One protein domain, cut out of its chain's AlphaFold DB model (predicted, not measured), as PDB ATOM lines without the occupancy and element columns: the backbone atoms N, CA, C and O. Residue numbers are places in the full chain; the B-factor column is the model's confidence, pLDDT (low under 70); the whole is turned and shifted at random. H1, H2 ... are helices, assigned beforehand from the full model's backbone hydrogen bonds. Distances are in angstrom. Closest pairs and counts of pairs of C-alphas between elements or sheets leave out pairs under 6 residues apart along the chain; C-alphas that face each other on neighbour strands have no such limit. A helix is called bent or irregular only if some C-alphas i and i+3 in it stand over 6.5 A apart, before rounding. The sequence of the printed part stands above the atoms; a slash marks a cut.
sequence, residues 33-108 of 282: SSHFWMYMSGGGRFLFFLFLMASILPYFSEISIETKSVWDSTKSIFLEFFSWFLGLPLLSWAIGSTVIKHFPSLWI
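This is residues 33 to 108 of the 282 residues of an uncharacterized protein of Pseudomonas prosekii (UniProt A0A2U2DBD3). A long helical hairpin makes a rod: bent H1 runs out, residues 64 to 70 stand free at the turn, H2 and H3 run back, and short H4 sits by H1's start. The 76 printed residues hold four named helices, H1 to H4 in order, all helix; the whole is loose, radius of gyration of the C-alphas 16.2 A, spans 53 by 18 by 14 A.

H1, residues 33 to 65, assigned as one helix by its hydrogen bonds, is bent: C-alphas 54 and 57 are 6.7 A apart. Its arms, H1a to residue 54 and H1b from 57, stand at 40 degrees, a steep tilt. H1a touches H3, residues 87 to 102, opposite ways; the closest C-alphas, Ser 41 and Gly 96, are 4.2 A apart. H1b and H2, residues 70 to 85, form a hairpin; the closest C-alphas, Ile 63 and Val 70, are 6.6 A apart. H1a touches H4, residues 104 to 107, with residues 33 to 37 alone; the closest C-alphas, Ser 34 and Trp 107, are 5.2 A apart. Every O i to N i+4 pair is within hydrogen-bond range in H1b and H3, 17 of 18 in H1a, 10 of 12 in H2; H4 is too short.

H1a, 30.4 A, begins at C-alpha 33 (178.103, 161.096, 164.029). H2, 20.3 A, has a kink of 37 degrees near residue 79; H3 is 21.5 A. H4 ends at C-alpha 107 (183.757, 165.608, 162.673).

The farthest C-alphas, Thr 67 and Ser 105, are 53.0 A apart. The printed part has no cut, its links are tight, and no printed residue is under pLDDT 70.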
ATOM      1  N   SER A  33     177.277 160.261 163.150       86.69
ATOM      2  CA  SER A  33     178.103 161.096 164.029       86.69
ATOM      3  C   SER A  33     178.609 162.365 163.346       86.69
ATOM      4  O   SER A  33     178.700 163.397 163.997       86.69
ATOM      5  N   SER A  34     178.926 162.303 162.050       88.62
ATOM      6  CA  SER A  34     179.266 163.495 161.276       88.62
ATOM      7  C   SER A  34     178.016 164.352 161.124       88.62
ATOM      8  O   SER A  34     178.004 165.479 161.589       88.62
ATOM      9  N   HIS A  35     176.900 163.807 160.634       88.69
ATOM     10  CA  HIS A  35     175.657 164.583 160.504       88.69
ATOM     11  C   HIS A  35     175.222 165.291 161.802       88.69
ATOM     12  O   HIS A  35     174.813 166.450 161.751       88.69
ATOM     13  N   PHE A  36     175.386 164.653 162.968       91.31
ATOM     14  CA  PHE A  36     175.102 165.244 164.283       91.31
ATOM     15  C   PHE A  36     175.780 166.603 164.497       91.31
ATOM     16  O   PHE A  36     175.126 167.566 164.888       91.31
ATOM     17  N   TRP A  37     177.072 166.713 164.194       92.19
ATOM     18  CA  TRP A  37     177.810 167.964 164.354       92.19
ATOM     19  C   TRP A  37     177.379 169.038 163.335       92.19
ATOM     20  O   TRP A  37     177.386 170.222 163.680       92.19
ATOM     21  N   MET A  38     176.925 168.660 162.123       89.38
ATOM     22  CA  MET A  38     176.351 169.624 161.157       89.38
ATOM     23  C   MET A  38     175.065 170.187 161.709       89.38
ATOM     24  O   MET A  38     174.858 171.394 161.669       89.38
ATOM     25  N   TYR A  39     174.204 169.307 162.222       91.62
ATOM     26  CA  TYR A  39     172.930 169.701 162.797       91.62
ATOM     27  C   TYR A  39     173.131 170.544 164.053       91.62
ATOM     28  O   TYR A  39     172.429 171.531 164.228       91.62
ATOM     29  N   MET A  40     174.132 170.235 164.878       92.00
ATOM     30  CA  MET A  40     174.480 171.049 166.039       92.00
ATOM     31  C   MET A  40     174.926 172.463 165.629       92.00
ATOM     32  O   MET A  40     174.373 173.449 166.108       92.00
ATOM     33  N   SER A  41     175.860 172.579 164.680       92.94
ATOM     34  CA  SER A  41     176.357 173.880 164.213       92.94
ATOM     35  C   SER A  41     175.299 174.670 163.428       92.94
ATOM     36  O   SER A  41     175.038 175.836 163.718       92.94
ATOM     37  N   GLY A  42     174.692 174.051 162.414       93.00
ATOM     38  CA  GLY A  42     173.720 174.687 161.523       93.00
ATOM     39  C   GLY A  42     172.360 174.898 162.182       93.00
ATOM     40  O   GLY A  42     171.815 175.999 162.123       93.00
ATOM     41  N   GLY A  43     171.838 173.875 162.857       92.94
ATOM     42  CA  GLY A  43     170.579 173.946 163.598       92.94
ATOM     43  C   GLY A  43     170.668 174.884 164.797       92.94
ATOM     44  O   GLY A  43     169.768 175.698 164.984       92.94
ATOM     45  N   GLY A  44     171.777 174.862 165.549       92.69
ATOM     46  CA  GLY A  44     172.026 175.825 166.627       92.69
ATOM     47  C   GLY A  44     172.009 177.270 166.124       92.69
ATOM     48  O   GLY A  44     171.307 178.110 166.684       92.69
ATOM     49  N   ARG A  45     172.698 177.548 165.008       94.31
ATOM     50  CA  ARG A  45     172.694 178.872 164.366       94.31
ATOM     51  C   ARG A  45     171.292 179.292 163.918       94.31
ATOM     52  O   ARG A  45     170.890 180.424 164.171       94.31
ATOM     53  N   PHE A  46     170.559 178.405 163.247       95.06
ATOM     54  CA  PHE A  46     169.203 178.688 162.772       95.06
ATOM     55  C   PHE A  46     168.250 178.999 163.935       95.06
ATOM     56  O   PHE A  46     167.582 180.032 163.921       95.06
ATOM     57  N   LEU A  47     168.240 178.147 164.965       94.00
ATOM     58  CA  LEU A  47     167.402 178.329 166.152       94.00
ATOM     59  C   LEU A  47     167.760 179.602 166.918       94.00
ATOM     60  O   LEU A  47     166.857 180.295 167.370       94.00
ATOM     61  N   PHE A  48     169.047 179.947 167.016       93.81
ATOM     62  CA  PHE A  48     169.479 181.188 167.656       93.81
ATOM     63  C   PHE A  48     168.846 182.416 166.993       93.81
ATOM     64  O   PHE A  48     168.242 183.236 167.680       93.81
ATOM     65  N   PHE A  49     168.923 182.528 165.663       93.94
ATOM     66  CA  PHE A  49     168.322 183.661 164.952       93.94
ATOM     67  C   PHE A  49     166.791 183.639 165.000       93.94
ATOM     68  O   PHE A  49     166.176 184.692 165.161       93.94
ATOM     69  N   LEU A  50     166.173 182.459 164.910       94.19
ATOM     70  CA  LEU A  50     164.722 182.316 165.025       94.19
ATOM     71  C   LEU A  50     164.217 182.790 166.396       94.19
ATOM     72  O   LEU A  50     163.281 183.584 166.474       94.19
ATOM     73  N   PHE A  51     164.854 182.334 167.475       93.12
ATOM     74  CA  PHE A  51     164.494 182.708 168.841       93.12
ATOM     75  C   PHE A  51     164.828 184.163 169.146       93.12
ATOM     76  O   PHE A  51     164.046 184.827 169.823       93.12
ATOM     77  N   LEU A  52     165.924 184.691 168.593       91.62
ATOM     78  CA  LEU A  52     166.255 186.108 168.702       91.62
ATOM     79  C   LEU A  52     165.135 186.962 168.098       91.62
ATOM     80  O   LEU A  52     164.650 187.877 168.753       91.62
ATOM     81  N   MET A  53     164.652 186.621 166.903       93.19
ATOM     82  CA  MET A  53     163.531 187.334 166.283       93.19
ATOM     83  C   MET A  53     162.231 187.185 167.083       93.19
ATOM     84  O   MET A  53     161.529 188.170 167.303       93.19
ATOM     85  N   ALA A  54     161.927 185.977 167.567       90.69
ATOM     86  CA  ALA A  54     160.726 185.720 168.362       90.69
ATOM     87  C   ALA A  54     160.735 186.441 169.723       90.69
ATOM     88  O   ALA A  54     159.676 186.785 170.240       90.69
ATOM     89  N   SER A  55     161.916 186.699 170.290       88.56
ATOM     90  CA  SER A  55     162.075 187.326 171.609       88.56
ATOM     91  C   SER A  55     161.824 188.838 171.640       88.56
ATOM     92  O   SER A  55     161.636 189.400 172.717       88.56
ATOM     93  N   ILE A  56     161.767 189.498 170.476       89.69
ATOM     94  CA  ILE A  56     161.619 190.958 170.377       89.69
ATOM     95  C   ILE A  56     160.271 191.422 170.948       89.69
ATOM     96  O   ILE A  56     160.229 192.345 171.757       89.69
ATOM     97  N   LEU A  57     159.162 190.788 170.550       88.94
ATOM     98  CA  LEU A  57     157.823 191.194 170.996       88.94
ATOM     99  C   LEU A  57     157.593 190.955 172.502       88.94
ATOM    100  O   LEU A  57     157.153 191.895 173.167       88.94
ATOM    101  N   PRO A  58     157.923 189.771 173.070       86.19
ATOM    102  CA  PRO A  58     157.859 189.549 174.514       86.19
ATOM    103  C   PRO A  58     158.669 190.578 175.302       86.19
ATOM    104  O   PRO A  58     158.144 191.173 176.240       86.19
ATOM    105  N   TYR A  59     159.891 190.880 174.855       87.75
ATOM    106  CA  TYR A  59     160.760 191.856 175.509       87.75
ATOM    107  C   TYR A  59     160.120 193.249 175.615       87.75
ATOM    108  O   TYR A  59     160.092 193.843 176.693       87.75
ATOM    109  N   PHE A  60     159.545 193.761 174.520       87.31
ATOM    110  CA  PHE A  60     158.857 195.056 174.554       87.31
ATOM    111  C   PHE A  60     157.590 195.030 175.415       87.31
ATOM    112  O   PHE A  60     157.290 196.023 176.081       87.31
ATOM    113  N   SER A  61     156.855 193.914 175.422       85.19
ATOM    114  CA  SER A  61     155.662 193.777 176.264       85.19
ATOM    115  C   SER A  61     156.004 193.793 177.754       85.19
ATOM    116  O   SER A  61     155.332 194.465 178.531       85.19
ATOM    117  N   GLU A  62     157.095 193.135 178.139       83.06
ATOM    118  CA  GLU A  62     157.528 193.019 179.528       83.06
ATOM    119  C   GLU A  62     158.028 194.364 180.068       83.06
ATOM    120  O   GLU A  62     157.581 194.810 181.124       83.06
ATOM    121  N   ILE A  63     158.819 195.098 179.274       84.69
ATOM    122  CA  ILE A  63     159.253 196.467 179.612       84.69
ATOM    123  C   ILE A  63     158.075 197.444 179.725       84.69
ATOM    124  O   ILE A  63     158.137 198.386 180.508       84.69
ATOM    125  N   SER A  64     157.004 197.242 178.954       81.94
ATOM    126  CA  SER A  64     155.836 198.135 178.981       81.94
ATOM    127  C   SER A  64     154.950 197.934 180.216       81.94
ATOM    128  O   SER A  64     154.204 198.839 180.585       81.94
ATOM    129  N   ILE A  65     154.997 196.749 180.832       81.81
ATOM    130  CA  ILE A  65     154.203 196.394 182.018       81.81
ATOM    131  C   ILE A  65     154.994 196.675 183.301       81.81
ATOM    132  O   ILE A  65     154.413 197.032 184.330       81.81
ATOM    133  N   GLU A  66     156.314 196.498 183.264       76.44
ATOM    134  CA  GLU A  66     157.141 196.588 184.458       76.44
ATOM    135  C   GLU A  66     157.389 198.044 184.889       76.44
ATOM    136  O   GLU A  66     157.710 198.925 184.101       76.44
ATOM    137  N   THR A  67     157.244 198.304 186.188       70.88
ATOM    138  CA  THR A  67     157.381 199.643 186.798       70.88
ATOM    139  C   THR A  67     158.812 199.968 187.237       70.88
ATOM    140  O   THR A  67     159.068 201.051 187.765       70.88
ATOM    141  N   LYS A  68     159.751 199.030 187.062       76.12
ATOM    142  CA  LYS A  68     161.166 199.207 187.409       76.12
ATOM    143  C   LYS A  68     161.885 200.054 186.355       76.12
ATOM    144  O   LYS A  68     161.395 200.283 185.254       76.12
ATOM    145  N   SER A  69     163.086 200.514 186.702       83.44
ATOM    146  CA  SER A  69     163.995 201.117 185.727       83.44
ATOM    147  C   SER A  69     164.256 200.136 184.581       83.44
ATOM    148  O   SER A  69     164.587 198.976 184.828       83.44
ATOM    149  N   VAL A  70     164.182 200.621 183.337       80.62
ATOM    150  CA  VAL A  70     164.388 199.827 182.110       80.62
ATOM    151  C   VAL A  70     165.674 198.998 182.175       80.62
ATOM    152  O   VAL A  70     165.718 197.864 181.703       80.62
ATOM    153  N   TRP A  71     166.724 199.541 182.792       81.81
ATOM    154  CA  TRP A  71     168.012 198.866 182.934       81.81
ATOM    155  C   TRP A  71     167.957 197.623 183.831       81.81
ATOM    156  O   TRP A  71     168.541 196.592 183.494       81.81
ATOM    157  N   ASP A  72     167.247 197.701 184.954       83.81
ATOM    158  CA  ASP A  72     167.157 196.598 185.912       83.81
ATOM    159  C   ASP A  72     166.210 195.507 185.397       83.81
ATOM    160  O   ASP A  72     166.538 194.323 185.484       83.81
ATOM    161  N   SER A  73     165.110 195.908 184.749       80.50
ATOM    162  CA  SER A  73     164.226 195.012 183.993       80.50
ATOM    163  C   SER A  73     164.983 194.255 182.903       80.50
ATOM    164  O   SER A  73     164.949 193.029 182.854       80.50
ATOM    165  N   THR A  74     165.767 194.963 182.084       83.56
ATOM    166  CA  THR A  74     166.557 194.346 181.004       83.56
ATOM    167  C   THR A  74     167.540 193.308 181.544       83.56
ATOM    168  O   THR A  74     167.676 192.232 180.965       83.56
ATOM    169  N   LYS A  75     168.212 193.590 182.667       85.25
ATOM    170  CA  LYS A  75     169.122 192.626 183.307       85.25
ATOM    171  C   LYS A  75     168.396 191.377 183.801       85.25
ATOM    172  O   LYS A  75     168.912 190.280 183.597       85.25
ATOM    173  N   SER A  76     167.234 191.544 184.433       84.06
ATOM    174  CA  SER A  76     166.420 190.428 184.932       84.06
ATOM    175  C   SER A  76     165.992 189.520 183.780       84.06
ATOM    176  O   SER A  76     166.288 188.328 183.791       84.06
ATOM    177  N   ILE A  77     165.422 190.109 182.725       83.25
ATOM    178  CA  ILE A  77     164.976 189.389 181.525       83.25
ATOM    179  C   ILE A  77     166.169 188.710 180.835       83.25
ATOM    180  O   ILE A  77     166.079 187.571 180.375       83.25
ATOM    181  N   PHE A  78     167.331 189.367 180.790       84.12
ATOM    182  CA  PHE A  78     168.535 188.772 180.215       84.12
ATOM    183  C   PHE A  78     169.003 187.515 180.961       84.12
ATOM    184  O   PHE A  78     169.324 186.496 180.340       84.12
ATOM    185  N   LEU A  79     169.029 187.567 182.291       83.25
ATOM    186  CA  LEU A  79     169.487 186.456 183.123       83.25
ATOM    187  C   LEU A  79     168.467 185.316 183.199       83.25
ATOM    188  O   LEU A  79     168.852 184.152 183.132       83.25
ATOM    189  N   GLU A  80     167.180 185.633 183.313       81.50
ATOM    190  CA  GLU A  80     166.132 184.632 183.529       81.50
ATOM    191  C   GLU A  80     165.636 184.026 182.214       81.50
ATOM    192  O   GLU A  80     165.516 182.805 182.100       81.50
ATOM    193  N   PHE A  81     165.406 184.861 181.196       80.94
ATOM    194  CA  PHE A  81     164.818 184.442 179.926       80.94
ATOM    195  C   PHE A  81     165.881 184.210 178.850       80.94
ATOM    196  O   PHE A  81     166.035 183.093 178.349       80.94
ATOM    197  N   PHE A  82     166.671 185.231 178.504       82.88
ATOM    198  CA  PHE A  82     167.592 185.135 177.365       82.88
ATOM    199  C   PHE A  82     168.739 184.141 177.582       82.88
ATOM    200  O   PHE A  82     169.151 183.471 176.632       82.88
ATOM    201  N   SER A  83     169.230 183.991 178.814       83.75
ATOM    202  CA  SER A  83     170.336 183.074 179.123       83.75
ATOM    203  C   SER A  83     169.988 181.611 178.844       83.75
ATOM    204  O   SER A  83     170.818 180.876 178.317       83.75
ATOM    205  N   TRP A  84     168.754 181.187 179.115       81.94
ATOM    206  CA  TRP A  84     168.307 179.829 178.794       81.94
ATOM    207  C   TRP A  84     167.760 179.730 177.372       81.94
ATOM    208  O   TRP A  84     168.097 178.795 176.644       81.94
ATOM    209  N   PHE A  85     166.962 180.713 176.950       85.44
ATOM    210  CA  PHE A  85     166.254 180.677 175.673       85.44
ATOM    211  C   PHE A  85     167.184 180.881 174.466       85.44
ATOM    212  O   PHE A  85     167.102 180.130 173.497       85.44
ATOM    213  N   LEU A  86     168.116 181.841 174.529       88.50
ATOM    214  CA  LEU A  86     169.124 182.068 173.482       88.50
ATOM    215  C   LEU A  86     170.461 181.391 173.777       88.50
ATOM    216  O   LEU A  86     171.173 181.019 172.841       88.50
ATOM    217  N   GLY A  87     170.810 181.214 175.054       89.94
ATOM    218  CA  GLY A  87     172.096 180.628 175.428       89.94
ATOM    219  C   GLY A  87     172.234 179.164 175.018       89.94
ATOM    220  O   GLY A  87     173.309 178.779 174.567       89.94
ATOM    221  N   LEU A  88     171.164 178.360 175.070       90.50
ATOM    222  CA  LEU A  88     171.215 176.958 174.632       90.50
ATOM    223  C   LEU A  88     171.502 176.814 173.118       90.50
ATOM    224  O   LEU A  88     172.454 176.107 172.768       90.50
ATOM    225  N   PRO A  89     170.775 177.492 172.201       92.88
ATOM    226  CA  PRO A  89     171.131 177.509 170.781       92.88
ATOM    227  C   PRO A  89     172.522 178.080 170.501       92.88
ATOM    228  O   PRO A  89     173.243 177.537 169.661       92.88
ATOM    229  N   LEU A  90     172.918 179.143 171.210       93.31
ATOM    230  CA  LEU A  90     174.228 179.769 171.040       93.31
ATOM    231  C   LEU A  90     175.360 178.824 171.453       93.31
ATOM    232  O   LEU A  90     176.343 178.692 170.728       93.31
ATOM    233  N   LEU A  91     175.207 178.132 172.583       93.25
ATOM    234  CA  LEU A  91     176.160 177.135 173.058       93.25
ATOM    235  C   LEU A  91     176.255 175.964 172.076       93.25
ATOM    236  O   LEU A  91     177.355 175.559 171.716       93.25
ATOM    237  N   SER A  92     175.113 175.465 171.596       93.81
ATOM    238  CA  SER A  92     175.055 174.422 170.565       93.81
ATOM    239  C   SER A  92     175.818 174.843 169.302       93.81
ATOM    240  O   SER A  92     176.710 174.130 168.839       93.81
ATOM    241  N   TRP A  93     175.561 176.056 168.800       95.81
ATOM    242  CA  TRP A  93     176.270 176.606 167.647       95.81
ATOM    243  C   TRP A  93     177.779 176.741 167.905       95.81
ATOM    244  O   TRP A  93     178.583 176.311 167.073       95.81
ATOM    245  N   ALA A  94     178.175 177.278 169.061       95.00
ATOM    246  CA  ALA A  94     179.575 177.466 169.431       95.00
ATOM    247  C   ALA A  94     180.331 176.134 169.535       95.00
ATOM    248  O   ALA A  94     181.424 176.005 168.977       95.00
ATOM    249  N   ILE A  95     179.746 175.127 170.194       93.88
ATOM    250  CA  ILE A  95     180.336 173.789 170.320       93.88
ATOM    251  C   ILE A  95     180.463 173.144 168.936       93.88
ATOM    252  O   ILE A  95     181.559 172.728 168.557       93.88
ATOM    253  N   GLY A  96     179.377 173.108 168.155       92.19
ATOM    254  CA  GLY A  96     179.380 172.505 166.821       92.19
ATOM    255  C   GLY A  96     180.409 173.157 165.891       92.19
ATOM    256  O   GLY A  96     181.199 172.460 165.254       92.19
ATOM    257  N   SER A  97     180.469 174.491 165.870       91.88
ATOM    258  CA  SER A  97     181.435 175.233 165.054       91.88
ATOM    259  C   SER A  97     182.878 175.006 165.514       91.88
ATOM    260  O   SER A  97     183.773 174.846 164.679       91.88
ATOM    261  N   THR A  98     183.111 174.929 166.827       93.00
ATOM    262  CA  THR A  98     184.441 174.658 167.386       93.00
ATOM    263  C   THR A  98     184.933 173.271 166.992       93.00
ATOM    264  O   THR A  98     186.073 173.150 166.548       93.00
ATOM    265  N   VAL A  99     184.082 172.245 167.089       91.56
ATOM    266  CA  VAL A  99     184.433 170.869 166.708       91.56
ATOM    267  C   VAL A  99     184.730 170.764 165.216       91.56
ATOM    268  O   VAL A  99     185.767 170.218 164.849       91.56
ATOM    269  N   ILE A 100     183.888 171.349 164.359       89.00
ATOM    270  CA  ILE A 100     184.093 171.313 162.903       89.00
ATOM    271  C   ILE A 100     185.406 172.005 162.508       89.00
ATOM    272  O   ILE A 100     186.128 171.500 161.651       89.00
ATOM    273  N   LYS A 101     185.731 173.150 163.126       89.19
ATOM    274  CA  LYS A 101     186.897 173.958 162.741       89.19
ATOM    275  C   LYS A 101     188.213 173.478 163.356       89.19
ATOM    276  O   LYS A 101     189.239 173.541 162.688       89.19
ATOM    277  N   HIS A 102     188.201 173.039 164.615       89.44
ATOM    278  CA  HIS A 102     189.428 172.748 165.370       89.44
ATOM    279  C   HIS A 102     189.663 171.253 165.611       89.44
ATOM    280  O   HIS A 102     190.797 170.859 165.869       89.44
ATOM    281  N   PHE A 103     188.629 170.410 165.507       87.88
ATOM    282  CA  PHE A 103     188.720 168.969 165.774       87.88
ATOM    283  C   PHE A 103     188.147 168.141 164.617       87.88
ATOM    284  O   PHE A 103     187.185 167.384 164.797       87.88
ATOM    285  N   PRO A 104     188.738 168.234 163.412       81.62
ATOM    286  CA  PRO A 104     188.190 167.566 162.245       81.62
ATOM    287  C   PRO A 104     188.171 166.038 162.368       81.62
ATOM    288  O   PRO A 104     187.344 165.409 161.730       81.62
ATOM    289  N   SER A 105     188.992 165.426 163.224       82.88
ATOM    290  CA  SER A 105     188.952 163.979 163.500       82.88
ATOM    291  C   SER A 105     187.682 163.513 164.235       82.88
ATOM    292  O   SER A 105     187.295 162.346 164.146       82.88
ATOM    293  N   LEU A 106     187.009 164.403 164.973       82.62
ATOM    294  CA  LEU A 106     185.718 164.113 165.612       82.62
ATOM    295  C   LEU A 106     184.551 164.280 164.634       82.62
ATOM    296  O   LEU A 106     183.543 163.579 164.755       82.62
ATOM    297  N   TRP A 107     184.716 165.213 163.696       82.31
ATOM    298  CA  TRP A 107     183.757 165.608 162.673       82.31
ATOM    299  C   TRP A 107     183.774 164.645 161.470       82.31
ATOM    300  O   TRP A 107     182.752 164.041 161.149       82.31
ATOM    301  N   ILE A 108     184.933 164.462 160.837       82.44
ATOM    302  CA  ILE A 108     185.162 163.641 159.645       82.44
ATOM    303  C   ILE A 108     185.534 162.229 160.087       82.44
ATOM    304  O   ILE A 108     186.654 161.969 160.523       82.44
TER     305      ILE A 108